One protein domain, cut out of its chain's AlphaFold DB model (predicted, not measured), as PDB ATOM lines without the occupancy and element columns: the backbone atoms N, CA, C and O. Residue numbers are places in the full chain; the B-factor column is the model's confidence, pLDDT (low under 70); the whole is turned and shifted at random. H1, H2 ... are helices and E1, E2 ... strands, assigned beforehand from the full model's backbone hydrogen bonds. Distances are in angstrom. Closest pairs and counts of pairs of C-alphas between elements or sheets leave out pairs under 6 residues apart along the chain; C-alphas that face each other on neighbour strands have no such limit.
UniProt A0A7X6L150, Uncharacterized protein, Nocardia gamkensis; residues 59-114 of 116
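This is residues 59 to 114 of the 116 residues of an uncharacterized protein of Nocardia gamkensis (UniProt A0A7X6L150). A small, twisted slab of three strands has one long helix, H1, over one face, and a long loop leads from E3 round to the edge of E2, where its residues 105 and 106 pair, and on to a short helix, H2, which packs on the first part of H1. The 56 printed residues hold three named strands and two named helices, in the order E1, E2, H1, E3, H2. The sheet runs E2, E1, E3, antiparallel throughout, and the class is mixed, helices and strands. The whole is compact and rounded, with a radius of gyration of the C-alphas of 11.0 A and spans of 29 by 27 by 19 A.

Start at E1, residues 59 to 63, the inner strand. Its antiparallel neighbour E2, residues 66 to 73, forms a hairpin with it, at 157 degrees between their directions; look for N 61 and O 68, 2.8 A apart and within hydrogen-bond range. H1, residues 74 to 87, is on the sheet at a height of 9.6 A over the sheet. It lies over E1 and over E3, residues 92 to 97, and is only just not over E2, on which 2 of its C-alphas fall. On the local plane it stands at 25 degrees to E3, along the strands; the closest C-alphas of the two are those of Val 81 and Leu 94, 7.8 A apart. E3 is the antiparallel neighbour of E1 at 156 degrees, with N 60 and O 95 within hydrogen-bond range at 2.8 A. E2, H1 and E3 form a split strand-helix-strand unit, two strands running the same way with E1 between them, and its crossover is right-handed. H2, residues 110 to 114, only grazes the sheet and touches H1, which meets it with residues 75 to 80 alone; the closest C-alphas are those of Ala 76 and Trp 113, 4.8 A apart. In the backbones, 9 of 10 O i to N i+4 pairs are within hydrogen-bond range in H1, and 0 of 1 in H2, where 2 of 2 O i to N i+3 pairs are.

Find C-alpha 59 at (28.705, 5.915, 81.638), where E1 begins; it runs 13.4 A to C-alpha 63. E2 runs 23.0 A to C-alpha 73, and H1 begins at C-alpha 74, at (35.869, -1.182, 83.109), and runs 20.1 A. E3 covers 15.9 A. H2 covers 7.1 A and ends at C-alpha 114, at (31.021, -7.665, 89.022).

The two C-alphas farthest apart are those of Pro 65 and Leu 114, at 29.5 A. The printed part has no cut. The link from E3 to H2, residues 98 to 109, is long; the other three are tight. The mean pLDDT of the printed part is 84.7; look for low confidence at residues 99 to 102, under 70.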
ATOM      1  N   VAL A  59      29.911   6.510  82.197       90.62
ATOM      2  CA  VAL A  59      28.705   5.915  81.638       90.62
ATOM      3  C   VAL A  59      27.569   6.924  81.713       90.62
ATOM      4  O   VAL A  59      27.238   7.409  82.793       90.62
ATOM      5  N   ARG A  60      26.952   7.204  80.567       91.62
ATOM      6  CA  ARG A  60      25.815   8.112  80.426       91.62
ATOM      7  C   ARG A  60      24.562   7.344  80.032       91.62
ATOM      8  O   ARG A  60      24.560   6.627  79.030       91.62
ATOM      9  N   PHE A  61      23.486   7.553  80.781       90.50
ATOM     10  CA  PHE A  61      22.142   7.093  80.448       90.50
ATOM     11  C   PHE A  61      21.293   8.283  80.010       90.50
ATOM     12  O   PHE A  61      21.230   9.289  80.721       90.50
ATOM     13  N   CYS A  62      20.604   8.176  78.877       90.31
ATOM     14  CA  CYS A  62      19.646   9.190  78.440       90.31
ATOM     15  C   CYS A  62      18.246   8.585  78.362       90.31
ATOM     16  O   CYS A  62      18.022   7.634  77.619       90.31
ATOM     17  N   CYS A  63      17.302   9.154  79.109       89.00
ATOM     18  CA  CYS A  63      15.885   8.800  79.085       89.00
ATOM     19  C   CYS A  63      15.080  10.050  78.712       89.00
ATOM     20  O   CYS A  63      14.813  10.913  79.553       89.00
ATOM     21  N   GLY A  64      14.754  10.194  77.425       88.19
ATOM     22  CA  GLY A  64      14.170  11.431  76.898       88.19
ATOM     23  C   GLY A  64      15.077  12.646  77.178       88.19
ATOM     24  O   GLY A  64      16.233  12.629  76.757       88.19
ATOM     25  N   PRO A  65      14.595  13.698  77.872       89.12
ATOM     26  CA  PRO A  65      15.405  14.871  78.211       89.12
ATOM     27  C   PRO A  65      16.288  14.681  79.456       89.12
ATOM     28  O   PRO A  65      17.057  15.578  79.793       89.12
ATOM     29  N   VAL A  66      16.152  13.562  80.175       91.25
ATOM     30  CA  VAL A  66      16.868  13.330  81.433       91.25
ATOM     31  C   VAL A  66      18.171  12.587  81.158       91.25
ATOM     32  O   VAL A  66      18.172  11.542  80.503       91.25
ATOM     33  N   ILE A  67      19.272  13.131  81.674       90.50
ATOM     34  CA  ILE A  67      20.620  12.576  81.545       90.50
ATOM     35  C   ILE A  67      21.104  12.155  82.929       90.50
ATOM     36  O   ILE A  67      20.999  12.927  83.884       90.50
ATOM     37  N   PHE A  68      21.653  10.949  83.020       89.50
ATOM     38  CA  PHE A  68      22.306  10.442  84.218       89.50
ATOM     39  C   PHE A  68      23.739  10.047  83.884       89.50
ATOM     40  O   PHE A  68      23.958   9.214  83.007       89.50
ATOM     41  N   ASP A  69      24.688  10.631  84.603       90.88
ATOM     42  CA  ASP A  69      26.118  10.410  84.421       90.88
ATOM     43  C   ASP A  69      26.678   9.670  85.633       90.88
ATOM     44  O   ASP A  69      26.451  10.082  86.774       90.88
ATOM     45  N   TYR A  70      27.422   8.593  85.381       90.94
ATOM     46  CA  TYR A  70      28.038   7.769  86.416       90.94
ATOM     47  C   TYR A  70      29.473   7.369  86.072       90.94
ATOM     48  O   TYR A  70      29.852   7.285  84.906       90.94
ATOM     49  N   LEU A  71      30.260   7.065  87.103       90.75
ATOM     50  CA  LEU A  71      31.540   6.366  86.980       90.75
ATOM     51  C   LEU A  71      31.377   4.891  87.344       90.75
ATOM     52  O   LEU A  71      30.700   4.561  88.318       90.75
ATOM     53  N   ALA A  72      32.019   4.009  86.589       89.56
ATOM     54  CA  ALA A  72      32.113   2.592  86.922       89.56
ATOM     55  C   ALA A  72      33.411   1.996  86.375       89.56
ATOM     56  O   ALA A  72      33.902   2.425  85.330       89.56
ATOM     57  N   CYS A  73      33.958   0.986  87.047       90.50
ATOM     58  CA  CYS A  73      35.140   0.283  86.569       90.50
ATOM     59  C   CYS A  73      34.874  -0.423  85.236       90.50
ATOM     60  O   CYS A  73      33.751  -0.844  84.931       90.50
ATOM     61  N   LYS A  74      35.934  -0.580  84.442       89.19
ATOM     62  CA  LYS A  74      35.869  -1.182  83.109       89.19
ATOM     63  C   LYS A  74      35.086  -2.500  83.072       89.19
ATOM     64  O   LYS A  74      34.212  -2.639  82.219       89.19
ATOM     65  N   THR A  75      35.352  -3.448  83.976       90.69
ATOM     66  CA  THR A  75      34.630  -4.732  83.975       90.69
ATOM     67  C   THR A  75      33.130  -4.563  84.215       90.69
ATOM     68  O   THR A  75      32.335  -5.196  83.522       90.69
ATOM     69  N   ALA A  76      32.725  -3.695  85.144       90.56
ATOM     70  CA  ALA A  76      31.308  -3.442  85.396       90.56
ATOM     71  C   ALA A  76      30.614  -2.845  84.161       90.56
ATOM     72  O   ALA A  76      29.499  -3.244  83.830       90.56
ATOM     73  N   VAL A  77      31.285  -1.936  83.448       91.19
ATOM     74  CA  VAL A  77      30.758  -1.343  82.210       91.19
ATOM     75  C   VAL A  77      30.637  -2.373  81.091       91.19
ATOM     76  O   VAL A  77      29.594  -2.434  80.443       91.19
ATOM     77  N   ASP A  78      31.657  -3.208  80.884       90.69
ATOM     78  CA  ASP A  78      31.634  -4.253  79.854       90.69
ATOM     79  C   ASP A  78      30.460  -5.228  80.084       90.69
ATOM     80  O   ASP A  78      29.724  -5.568  79.149       90.69
ATOM     81  N   ASN A  79      30.230  -5.619  81.341       90.62
ATOM     82  CA  ASN A  79      29.124  -6.495  81.734       90.62
ATOM     83  C   ASN A  79      27.760  -5.807  81.586       90.62
ATOM     84  O   ASN A  79      26.835  -6.394  81.017       90.62
ATOM     85  N   LEU A  80      27.649  -4.548  82.023       89.56
ATOM     86  CA  LEU A  80      26.450  -3.729  81.852       89.56
ATOM     87  C   LEU A  80      26.066  -3.622  80.373       89.56
ATOM     88  O   LEU A  80      24.929  -3.922  80.026       89.56
ATOM     89  N   VAL A  81      26.996  -3.230  79.498       88.81
ATOM     90  CA  VAL A  81      26.739  -3.051  78.058       88.81
ATOM     91  C   VAL A  81      26.328  -4.371  77.409       88.81
ATOM     92  O   VAL A  81      25.378  -4.406  76.624       88.81
ATOM     93  N   SER A  82      27.002  -5.464  77.767       88.25
ATOM     94  CA  SER A  82      26.696  -6.799  77.243       88.25
ATOM     95  C   SER A  82      25.290  -7.258  77.632       88.25
ATOM     96  O   SER A  82      24.564  -7.805  76.802       88.25
ATOM     97  N   HIS A  83      24.866  -7.006  78.872       86.88
ATOM     98  CA  HIS A  83      23.509  -7.323  79.313       86.88
ATOM     99  C   HIS A  83      22.472  -6.371  78.705       86.88
ATOM    100  O   HIS A  83      21.405  -6.802  78.269       86.88
ATOM    101  N   TRP A  84      22.794  -5.080  78.624       86.25
ATOM    102  CA  TRP A  84      21.932  -4.048  78.054       86.25
ATOM    103  C   TRP A  84      21.568  -4.350  76.601       86.25
ATOM    104  O   TRP A  84      20.410  -4.226  76.215       86.25
ATOM    105  N   ALA A  85      22.516  -4.848  75.805       80.44
ATOM    106  CA  ALA A  85      22.248  -5.263  74.429       80.44
ATOM    107  C   ALA A  85      21.145  -6.337  74.313       80.44
ATOM    108  O   ALA A  85      20.478  -6.411  73.283       80.44
ATOM    109  N   ASN A  86      20.929  -7.140  75.359       79.94
ATOM    110  CA  ASN A  86      20.000  -8.271  75.347       79.94
ATOM    111  C   ASN A  86      18.641  -7.981  76.002       79.94
ATOM    112  O   ASN A  86      17.701  -8.741  75.783       79.94
ATOM    113  N   SER A  87      18.519  -6.933  76.823       75.06
ATOM    114  CA  SER A  87      17.372  -6.796  77.735       75.06
ATOM    115  C   SER A  87      16.669  -5.439  77.710       75.06
ATOM    116  O   SER A  87      15.835  -5.187  78.583       75.06
ATOM    117  N   HIS A  88      17.037  -4.523  76.811       71.31
ATOM    118  CA  HIS A  88      16.770  -3.110  77.065       71.31
ATOM    119  C   HIS A  88      15.505  -2.501  76.430       71.31
ATOM    120  O   HIS A  88      15.030  -2.917  75.375       71.31
ATOM    121  N   ASN A  89      14.973  -1.477  77.111       72.44
ATOM    122  CA  ASN A  89      13.854  -0.646  76.679       72.44
ATOM    123  C   ASN A  89      14.338   0.370  75.623       72.44
ATOM    124  O   ASN A  89      15.221   1.168  75.921       72.44
ATOM    125  N   PRO A  90      13.749   0.431  74.416       76.69
ATOM    126  CA  PRO A  90      14.205   1.331  73.350       76.69
ATOM    127  C   PRO A  90      14.148   2.831  73.700       76.69
ATOM    128  O   PRO A  90      14.664   3.652  72.945       76.69
ATOM    129  N   GLN A  91      13.520   3.208  74.816       82.50
ATOM    130  CA  GLN A  91      13.402   4.593  75.269       82.50
ATOM    131  C   GLN A  91      14.591   5.103  76.095       82.50
ATOM    132  O   GLN A  91      14.646   6.308  76.355       82.50
ATOM    133  N   VAL A  92      15.523   4.237  76.508       87.25
ATOM    134  CA  VAL A  92      16.727   4.660  77.237       87.25
ATOM    135  C   VAL A  92      17.980   4.247  76.469       87.25
ATOM    136  O   VAL A  92      18.146   3.097  76.062       87.25
ATOM    137  N   THR A  93      18.876   5.205  76.248       89.06
ATOM    138  CA  THR A  93      20.153   4.974  75.568       89.06
ATOM    139  C   THR A  93      21.300   4.952  76.567       89.06
ATOM    140  O   THR A  93      21.289   5.671  77.564       89.06
ATOM    141  N   LEU A  94      22.288   4.102  76.289       91.00
ATOM    142  CA  LEU A  94      23.504   3.941  77.076       91.00
ATOM    143  C   LEU A  94      24.710   4.333  76.221       91.00
ATOM    144  O   LEU A  94      24.880   3.808  75.119       91.00
ATOM    145  N   CYS A  95      25.556   5.220  76.734       89.75
ATOM    146  CA  CYS A  95      26.791   5.639  76.082       89.75
ATOM    147  C   CYS A  95      27.967   5.522  77.052       89.75
ATOM    148  O   CYS A  95      27.897   6.005  78.180       89.75
ATOM    149  N   VAL A  96      29.060   4.912  76.598       90.31
ATOM    150  CA  VAL A  96      30.337   4.925  77.317       90.31
ATOM    151  C   VAL A  96      31.165   6.053  76.738       90.31
ATOM    152  O   VAL A  96      31.444   6.061  75.536       90.31
ATOM    153  N   MET A  97      31.522   7.019  77.573       85.62
ATOM    154  CA  MET A  97      32.280   8.181  77.151       85.62
ATOM    155  C   MET A  97      33.717   8.103  77.659       85.62
ATOM    156  O   MET A  97      34.003   7.586  78.740       85.62
ATOM    157  N   SER A  98      34.640   8.606  76.843       72.56
ATOM    158  CA  SER A  98      36.060   8.711  77.191       72.56
ATOM    159  C   SER A  98      36.411  10.069  77.801       72.56
ATOM    160  O   SER A  98      37.566  10.307  78.138       72.56
ATOM    161  N   ASP A  99      35.445  10.984  77.901       67.81
ATOM    162  CA  ASP A  99      35.654  12.314  78.442       67.81
ATOM    163  C   ASP A  99      35.355  12.342  79.949       67.81
ATOM    164  O   ASP A  99      34.254  12.070  80.431       67.81
ATOM    165  N   HIS A 100      36.375  12.716  80.716       63.41
ATOM    166  CA  HIS A 100      36.302  12.908  82.166       63.41
ATOM    167  C   HIS A 100      35.826  14.328  82.525       63.41
ATOM    168  O   HIS A 100      36.285  14.922  83.497       63.41
ATOM    169  N   THR A 101      34.979  14.927  81.682       57.75
ATOM    170  CA  THR A 101      34.604  16.352  81.764       57.75
ATOM    171  C   THR A 101      33.710  16.656  82.963       57.75
ATOM    172  O   THR A 101      33.742  17.767  83.490       57.75
ATOM    173  N   ALA A 102      32.957  15.662  83.428       64.62
ATOM    174  CA  ALA A 102      32.220  15.704  84.681       64.62
ATOM    175  C   ALA A 102      32.976  14.925  85.772       64.62
ATOM    176  O   ALA A 102      33.784  14.047  85.472       64.62
ATOM    177  N   GLN A 103      32.668  15.203  87.044       72.00
ATOM    178  CA  GLN A 103      32.929  14.285  88.160       72.00
ATOM    179  C   GLN A 103      31.610  13.584  88.526       72.00
ATOM    180  O   GLN A 103      30.936  14.025  89.462       72.00
ATOM    181  N   PRO A 104      31.171  12.557  87.770       82.31
ATOM    182  CA  PRO A 104      29.948  11.857  88.104       82.31
ATOM    183  C   PRO A 104      30.095  11.082  89.412       82.31
ATOM    184  O   PRO A 104      31.200  10.725  89.836       82.31
ATOM    185  N   SER A 105      28.962  10.780  90.040       87.19
ATOM    186  CA  SER A 105      28.932   9.828  91.144       87.19
ATOM    187  C   SER A 105      29.188   8.409  90.635       87.19
ATOM    188  O   SER A 105      28.924   8.079  89.477       87.19
ATOM    189  N   ARG A 106      29.707   7.536  91.498       88.44
ATOM    190  CA  ARG A 106      29.836   6.112  91.182       88.44
ATOM    191  C   ARG A 106      28.469   5.472  90.935       88.44
ATOM    192  O   ARG A 106      27.484   5.814  91.595       88.44
ATOM    193  N   LEU A 107      28.409   4.542  89.984       88.44
ATOM    194  CA  LEU A 107      27.197   3.804  89.649       88.44
ATOM    195  C   LEU A 107      26.694   3.047  90.898       88.44
ATOM    196  O   LEU A 107      27.398   2.167  91.395       88.44
ATOM    197  N   PRO A 108      25.473   3.317  91.400       85.56
ATOM    198  CA  PRO A 108      25.005   2.742  92.666       85.56
ATOM    199  C   PRO A 108      24.954   1.209  92.684       85.56
ATOM    200  O   PRO A 108      25.102   0.589  93.733       85.56
ATOM    201  N   CYS A 109      24.741   0.590  91.522       83.56
ATOM    202  CA  CYS A 109      24.651  -0.858  91.347       83.56
ATOM    203  C   CYS A 109      25.908  -1.476  90.718       83.56
ATOM    204  O   CYS A 109      25.849  -2.592  90.208       83.56
ATOM    205  N   GLU A 110      27.048  -0.781  90.747       84.75
ATOM    206  CA  GLU A 110      28.291  -1.257  90.127       84.75
ATOM    207  C   GLU A 110      28.677  -2.676  90.567       84.75
ATOM    208  O   GLU A 110      29.010  -3.513  89.733       84.75
ATOM    209  N   ALA A 111      28.573  -2.972  91.866       82.88
ATOM    210  CA  ALA A 111      28.948  -4.273  92.416       82.88
ATOM    211  C   ALA A 111      28.133  -5.440  91.825       82.88
ATOM    212  O   ALA A 111      28.665  -6.538  91.677       82.88
ATOM    213  N   THR A 112      26.875  -5.209  91.433       84.88
ATOM    214  CA  THR A 112      26.020  -6.227  90.796       84.88
ATOM    215  C   THR A 112      26.566  -6.657  89.435       84.88
ATOM    216  O   THR A 112      26.407  -7.804  89.030       84.88
ATOM    217  N   TRP A 113      27.269  -5.760  88.745       83.38
ATOM    218  CA  TRP A 113      27.889  -6.043  87.454       83.38
ATOM    219  C   TRP A 113      29.253  -6.723  87.575       83.38
ATOM    220  O   TRP A 113      29.864  -7.030  86.558       83.38
ATOM    221  N   LEU A 114      29.744  -6.984  88.789       83.94
ATOM    222  CA  LEU A 114      31.021  -7.665  89.022       83.94
ATOM    223  C   LEU A 114      30.883  -9.139  89.402       83.94
ATOM    224  O   LEU A 114      31.891  -9.844  89.422       83.94
TER     225      LEU A 114